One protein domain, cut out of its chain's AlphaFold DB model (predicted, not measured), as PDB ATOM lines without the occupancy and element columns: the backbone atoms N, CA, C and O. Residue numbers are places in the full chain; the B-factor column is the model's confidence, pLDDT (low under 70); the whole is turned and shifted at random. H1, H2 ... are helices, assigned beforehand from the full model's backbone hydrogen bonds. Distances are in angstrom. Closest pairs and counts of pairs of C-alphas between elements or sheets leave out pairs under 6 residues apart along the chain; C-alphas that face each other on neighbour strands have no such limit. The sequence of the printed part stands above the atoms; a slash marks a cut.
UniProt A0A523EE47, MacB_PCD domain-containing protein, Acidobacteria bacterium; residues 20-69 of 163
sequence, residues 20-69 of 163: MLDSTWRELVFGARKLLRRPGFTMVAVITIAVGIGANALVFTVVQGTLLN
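This is residues 20 to 69 of the 163 residues of the protein "MacB_PCD domain-containing protein" of Acidobacteria bacterium (UniProt A0A523EE47). What shape do these atoms make? Two helices make an L, the long arm H2 and the shorter arm H1 meeting at a corner near residues 35 to 42, with the space between the arms empty. What is it built of? The printed part has 50 residues with two named helices, H1 then H2, and no named strand; the class is all helix. How spread out is it? It is extended, with a radius of gyration of the C-alphas of 17.2 A, and flat, spanning 47 by 30 by 9 A.

Where is the longest helix? H2 is residues 39 to 66, 39.0 A from C-alpha 39 at (-22.135, 13.418, 26.870) to C-alpha 66 at (-45.677, 44.320, 30.109). Where is the other? H1 is residues 20 to 36, 24.4 A long, from C-alpha 20 at (-1.564, 30.120, 39.343).

How do H2 and H1 meet? They only just touch, with 3 pairs of C-alphas within 8 A, and only at the corner by their tight link; the closest C-alphas are those of Leu 35 and Thr 42, 5.6 A apart. At what angle? Their lines are about perpendicular, at 78 degrees. Are the helix backbones in order? In H1 and H2 every O i to N i+4 pair is within hydrogen-bond range.

How far does it reach? The two C-alphas farthest apart, those of Ser 23 and Asn 69, are 47.9 A apart, and the printed part has no cut. Where is confidence low? Residues 63 to 69 are under 70 in pLDDT; the mean of the printed part is 81.1.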
ATOM      1  N   MET A  20      -0.198  30.125  38.813       72.44
ATOM      2  CA  MET A  20      -1.564  30.120  39.343       72.44
ATOM      3  C   MET A  20      -2.609  30.307  38.235       72.44
ATOM      4  O   MET A  20      -3.628  29.622  38.216       72.44
ATOM      5  N   LEU A  21      -2.330  31.174  37.257       77.00
ATOM      6  CA  LEU A  21      -3.172  31.312  36.063       77.00
ATOM      7  C   LEU A  21      -3.078  30.056  35.194       77.00
ATOM      8  O   LEU A  21      -4.099  29.502  34.792       77.00
ATOM      9  N   ASP A  22      -1.866  29.533  35.002       82.88
ATOM     10  CA  ASP A  22      -1.656  28.321  34.216       82.88
ATOM     11  C   ASP A  22      -2.264  27.072  34.871       82.88
ATOM     12  O   ASP A  22      -2.705  26.158  34.172       82.88
ATOM     13  N   SER A  23      -2.271  26.976  36.207       81.88
ATOM     14  CA  SER A  23      -2.928  25.871  36.917       81.88
ATOM     15  C   SER A  23      -4.440  25.953  36.766       81.88
ATOM     16  O   SER A  23      -5.053  24.961  36.383       81.88
ATOM     17  N   THR A  24      -5.014  27.143  36.950       88.00
ATOM     18  CA  THR A  24      -6.461  27.367  36.815       88.00
ATOM     19  C   THR A  24      -6.930  27.077  35.386       88.00
ATOM     20  O   THR A  24      -7.930  26.390  35.178       88.00
ATOM     21  N   TRP A  25      -6.162  27.511  34.380       90.62
ATOM     22  CA  TRP A  25      -6.458  27.238  32.973       90.62
ATOM     23  C   TRP A  25      -6.368  25.749  32.631       90.62
ATOM     24  O   TRP A  25      -7.249  25.198  31.966       90.62
ATOM     25  N   ARG A  26      -5.326  25.059  33.114       84.94
ATOM     26  CA  ARG A  26      -5.186  23.609  32.912       84.94
ATOM     27  C   ARG A  26      -6.330  22.834  33.557       84.94
ATOM     28  O   ARG A  26      -6.817  21.886  32.944       84.94
ATOM     29  N   GLU A  27      -6.772  23.233  34.743       87.31
ATOM     30  CA  GLU A  27      -7.906  22.610  35.431       87.31
ATOM     31  C   GLU A  27      -9.226  22.829  34.680       87.31
ATOM     32  O   GLU A  27      -9.966  21.863  34.479       87.31
ATOM     33  N   LEU A  28      -9.474  24.036  34.158       88.25
ATOM     34  CA  LEU A  28     -10.626  24.346  33.297       88.25
ATOM     35  C   LEU A  28     -10.658  23.482  32.030       88.25
ATOM     36  O   LEU A  28     -11.660  22.822  31.748       88.25
ATOM     37  N   VAL A  29      -9.550  23.431  31.284       88.06
ATOM     38  CA  VAL A  29      -9.445  22.639  30.044       88.06
ATOM     39  C   VAL A  29      -9.600  21.143  30.330       88.06
ATOM     40  O   VAL A  29     -10.253  20.416  29.575       88.06
ATOM     41  N   PHE A  30      -9.020  20.664  31.430       84.19
ATOM     42  CA  PHE A  30      -9.128  19.265  31.832       84.19
ATOM     43  C   PHE A  30     -10.555  18.898  32.265       84.19
ATOM     44  O   PHE A  30     -11.053  17.831  31.890       84.19
ATOM     45  N   GLY A  31     -11.235  19.788  32.992       82.31
ATOM     46  CA  GLY A  31     -12.645  19.665  33.360       82.31
ATOM     47  C   GLY A  31     -13.560  19.635  32.137       82.31
ATOM     48  O   GLY A  31     -14.332  18.689  31.976       82.31
ATOM     49  N   ALA A  32     -13.399  20.584  31.210       83.06
ATOM     50  CA  ALA A  32     -14.166  20.639  29.965       83.06
ATOM     51  C   ALA A  32     -13.998  19.361  29.126       83.06
ATOM     52  O   ALA A  32     -14.973  18.779  28.648       83.06
ATOM     53  N   ARG A  33     -12.767  18.844  29.015       83.19
ATOM     54  CA  ARG A  33     -12.492  17.579  28.314       83.19
ATOM     55  C   ARG A  33     -13.143  16.371  29.000       83.19
ATOM     56  O   ARG A  33     -13.531  15.424  28.317       83.19
ATOM     57  N   LYS A  34     -13.271  16.377  30.331       81.44
ATOM     58  CA  LYS A  34     -14.004  15.337  31.073       81.44
ATOM     59  C   LYS A  34     -15.513  15.414  30.837       81.44
ATOM     60  O   LYS A  34     -16.115  14.359  30.647       81.44
ATOM     61  N   LEU A  35     -16.098  16.614  30.798       78.75
ATOM     62  CA  LEU A  35     -17.512  16.799  30.439       78.75
ATOM     63  C   LEU A  35     -17.792  16.291  29.013       78.75
ATOM     64  O   LEU A  35     -18.713  15.502  28.808       78.75
ATOM     65  N   LEU A  36     -16.940  16.624  28.041       79.25
ATOM     66  CA  LEU A  36     -17.080  16.153  26.653       79.25
ATOM     67  C   LEU A  36     -16.971  14.626  26.502       79.25
ATOM     68  O   LEU A  36     -17.538  14.054  25.575       79.25
ATOM     69  N   ARG A  37     -16.279  13.939  27.419       83.50
ATOM     70  CA  ARG A  37     -16.179  12.467  27.430       83.50
ATOM     71  C   ARG A  37     -17.398  11.762  28.031       83.50
ATOM     72  O   ARG A  37     -17.500  10.545  27.901       83.50
ATOM     73  N   ARG A  38     -18.302  12.482  28.703       82.00
ATOM     74  CA  ARG A  38     -19.538  11.943  29.299       82.00
ATOM     75  C   ARG A  38     -20.755  12.738  28.806       82.00
ATOM     76  O   ARG A  38     -21.331  13.506  29.576       82.00
ATOM     77  N   PRO A  39     -21.157  12.555  27.534       77.75
ATOM     78  CA  PRO A  39     -22.135  13.418  26.870       77.75
ATOM     79  C   PRO A  39     -23.503  13.448  27.565       77.75
ATOM     80  O   PRO A  39     -24.093  14.516  27.670       77.75
ATOM     81  N   GLY A  40     -23.973  12.323  28.119       84.69
ATOM     82  CA  GLY A  40     -25.277  12.262  28.794       84.69
ATOM     83  C   GLY A  40     -25.380  13.168  30.029       84.69
ATOM     84  O   GLY A  40     -26.328  13.934  30.155       84.69
ATOM     85  N   PHE A  41     -24.377  13.145  30.914       86.12
ATOM     86  CA  PHE A  41     -24.358  14.010  32.103       86.12
ATOM     87  C   PHE A  41     -24.222  15.490  31.724       86.12
ATOM     88  O   PHE A  41     -24.913  16.345  32.271       86.12
ATOM     89  N   THR A  42     -23.356  15.783  30.754       88.00
ATOM     90  CA  THR A  42     -23.131  17.144  30.259       88.00
ATOM     91  C   THR A  42     -24.390  17.737  29.644       88.00
ATOM     92  O   THR A  42     -24.697  18.894  29.902       88.00
ATOM     93  N   MET A  43     -25.153  16.950  28.884       89.12
ATOM     94  CA  MET A  43     -26.391  17.412  28.262       89.12
ATOM     95  C   MET A  43     -27.447  17.784  29.307       89.12
ATOM     96  O   MET A  43     -28.016  18.868  29.226       89.12
ATOM     97  N   VAL A  44     -27.641  16.949  30.334       92.44
ATOM     98  CA  VAL A  44     -28.545  17.268  31.453       92.44
ATOM     99  C   VAL A  44     -28.081  18.530  32.183       92.44
ATOM    100  O   VAL A  44     -28.883  19.430  32.408       92.44
ATOM    101  N   ALA A  45     -26.788  18.642  32.499       91.69
ATOM    102  CA  ALA A  45     -26.244  19.819  33.175       91.69
ATOM    103  C   ALA A  45     -26.453  21.111  32.363       91.69
ATOM    104  O   ALA A  45     -26.891  22.118  32.917       91.69
ATOM    105  N   VAL A  46     -26.188  21.079  31.052       92.88
ATOM    106  CA  VAL A  46     -26.381  22.228  30.154       92.88
ATOM    107  C   VAL A  46     -27.854  22.613  30.061       92.88
ATOM    108  O   VAL A  46     -28.159  23.797  30.156       92.88
ATOM    109  N   ILE A  47     -28.765  21.643  29.926       94.62
ATOM    110  CA  ILE A  47     -30.210  21.910  29.873       94.62
ATOM    111  C   ILE A  47     -30.681  22.560  31.175       94.62
ATOM    112  O   ILE A  47     -31.354  23.583  31.130       94.62
ATOM    113  N   THR A  48     -30.290  22.027  32.333       94.69
ATOM    114  CA  THR A  48     -30.672  22.598  33.632       94.69
ATOM    115  C   THR A  48     -30.174  24.036  33.789       94.69
ATOM    116  O   THR A  48     -30.925  24.906  34.228       94.69
ATOM    117  N   ILE A  49     -28.928  24.310  33.385       93.62
ATOM    118  CA  ILE A  49     -28.361  25.665  33.404       93.62
ATOM    119  C   ILE A  49     -29.124  26.582  32.438       93.62
ATOM    120  O   ILE A  49     -29.488  27.695  32.812       93.62
ATOM    121  N   ALA A  50     -29.409  26.114  31.221       93.88
ATOM    122  CA  ALA A  50     -30.141  26.878  30.217       93.88
ATOM    123  C   ALA A  50     -31.563  27.225  30.681       93.88
ATOM    124  O   ALA A  50     -31.990  28.364  30.514       93.88
ATOM    125  N   VAL A  51     -32.270  26.285  31.318       93.19
ATOM    126  CA  VAL A  51     -33.606  26.517  31.887       93.19
ATOM    127  C   VAL A  51     -33.547  27.529  33.028       93.19
ATOM    128  O   VAL A  51     -34.352  28.453  33.045       93.19
ATOM    129  N   GLY A  52     -32.583  27.417  33.947       91.38
ATOM    130  CA  GLY A  52     -32.441  28.373  35.051       91.38
ATOM    131  C   GLY A  52     -32.148  29.799  34.573       91.38
ATOM    132  O   GLY A  52     -32.752  30.756  35.056       91.38
ATOM    133  N   ILE A  53     -31.262  29.952  33.585       93.25
ATOM    134  CA  ILE A  53     -30.946  31.258  32.988       93.25
ATOM    135  C   ILE A  53     -32.148  31.790  32.196       93.25
ATOM    136  O   ILE A  53     -32.517  32.953  32.350       93.25
ATOM    137  N   GLY A  54     -32.775  30.938  31.380       88.25
ATOM    138  CA  GLY A  54     -33.916  31.294  30.542       88.25
ATOM    139  C   GLY A  54     -35.141  31.703  31.354       88.25
ATOM    140  O   GLY A  54     -35.766  32.701  31.025       88.25
ATOM    141  N   ALA A  55     -35.444  31.001  32.448       88.25
ATOM    142  CA  ALA A  55     -36.544  31.346  33.344       88.25
ATOM    143  C   ALA A  55     -36.339  32.729  33.983       88.25
ATOM    144  O   ALA A  55     -37.240  33.564  33.939       88.25
ATOM    145  N   ASN A  56     -35.135  33.005  34.496       85.69
ATOM    146  CA  ASN A  56     -34.814  34.310  35.077       85.69
ATOM    147  C   ASN A  56     -34.894  35.438  34.036       85.69
ATOM    148  O   ASN A  56     -35.473  36.491  34.303       85.69
ATOM    149  N   ALA A  57     -34.355  35.212  32.836       84.06
ATOM    150  CA  ALA A  57     -34.413  36.184  31.747       84.06
ATOM    151  C   ALA A  57     -35.847  36.405  31.238       84.06
ATOM    152  O   ALA A  57     -36.213  37.534  30.920       84.06
ATOM    153  N   LEU A  58     -36.672  35.355  31.186       86.06
ATOM    154  CA  LEU A  58     -38.058  35.419  30.724       86.06
ATOM    155  C   LEU A  58     -38.930  36.209  31.693       86.06
ATOM    156  O   LEU A  58     -39.681  37.066  31.244       86.06
ATOM    157  N   VAL A  59     -38.792  35.992  33.004       80.12
ATOM    158  CA  VAL A  59     -39.490  36.809  34.008       80.12
ATOM    159  C   VAL A  59     -39.129  38.280  33.831       80.12
ATOM    160  O   VAL A  59     -40.022  39.118  33.751       80.12
ATOM    161  N   PHE A  60     -37.840  38.600  33.686       75.81
ATOM    162  CA  PHE A  60     -37.409  39.983  33.483       75.81
ATOM    163  C   PHE A  60     -37.912  40.568  32.156       75.81
ATOM    164  O   PHE A  60     -38.334  41.718  32.116       75.81
ATOM    165  N   THR A  61     -37.934  39.775  31.084       75.06
ATOM    166  CA  THR A  61     -38.422  40.197  29.760       75.06
ATOM    167  C   THR A  61     -39.929  40.423  29.758       75.06
ATOM    168  O   THR A  61     -40.389  41.397  29.177       75.06
ATOM    169  N   VAL A  62     -40.705  39.556  30.414       72.69
ATOM    170  CA  VAL A  62     -42.156  39.728  30.547       72.69
ATOM    171  C   VAL A  62     -42.443  40.955  31.394       72.69
ATOM    172  O   VAL A  62     -43.161  41.826  30.935       72.69
ATOM    173  N   VAL A  63     -41.819  41.088  32.566       66.06
ATOM    174  CA  VAL A  63     -41.987  42.277  33.414       66.06
ATOM    175  C   VAL A  63     -41.576  43.544  32.660       66.06
ATOM    176  O   VAL A  63     -42.302  44.528  32.670       66.06
ATOM    177  N   GLN A  64     -40.465  43.545  31.931       60.66
ATOM    178  CA  GLN A  64     -40.065  44.725  31.168       60.66
ATOM    179  C   GLN A  64     -40.965  44.981  29.945       60.66
ATOM    180  O   GLN A  64     -41.232  46.128  29.602       60.66
ATOM    181  N   GLY A  65     -41.477  43.937  29.299       59.41
ATOM    182  CA  GLY A  65     -42.361  44.050  28.140       59.41
ATOM    183  C   GLY A  65     -43.810  44.399  28.482       59.41
ATOM    184  O   GLY A  65     -44.499  44.961  27.636       59.41
ATOM    185  N   THR A  66     -44.282  44.091  29.695       55.91
ATOM    186  CA  THR A  66     -45.677  44.320  30.109       55.91
ATOM    187  C   THR A  66     -45.830  45.408  31.167       55.91
ATOM    188  O   THR A  66     -46.803  46.149  31.111       55.91
ATOM    189  N   LEU A  67     -44.880  45.552  32.100       50.53
ATOM    190  CA  LEU A  67     -44.885  46.629  33.100       50.53
ATOM    191  C   LEU A  67     -44.138  47.885  32.628       50.53
ATOM    192  O   LEU A  67     -44.456  48.978  33.088       50.53
ATOM    193  N   LEU A  68     -43.122  47.742  31.764       48.59
ATOM    194  CA  LEU A  68     -42.241  48.848  31.344       48.59
ATOM    195  C   LEU A  68     -42.366  49.221  29.868       48.59
ATOM    196  O   LEU A  68     -41.625  50.097  29.421       48.59
ATOM    197  N   ASN A  69     -43.294  48.630  29.113       43.50
ATOM    198  CA  ASN A  69     -43.756  49.315  27.917       43.50
ATOM    199  C   ASN A  69     -44.544  50.514  28.449       43.50
ATOM    200  O   ASN A  69     -45.580  50.291  29.083       43.50
TER     201      ASN A  69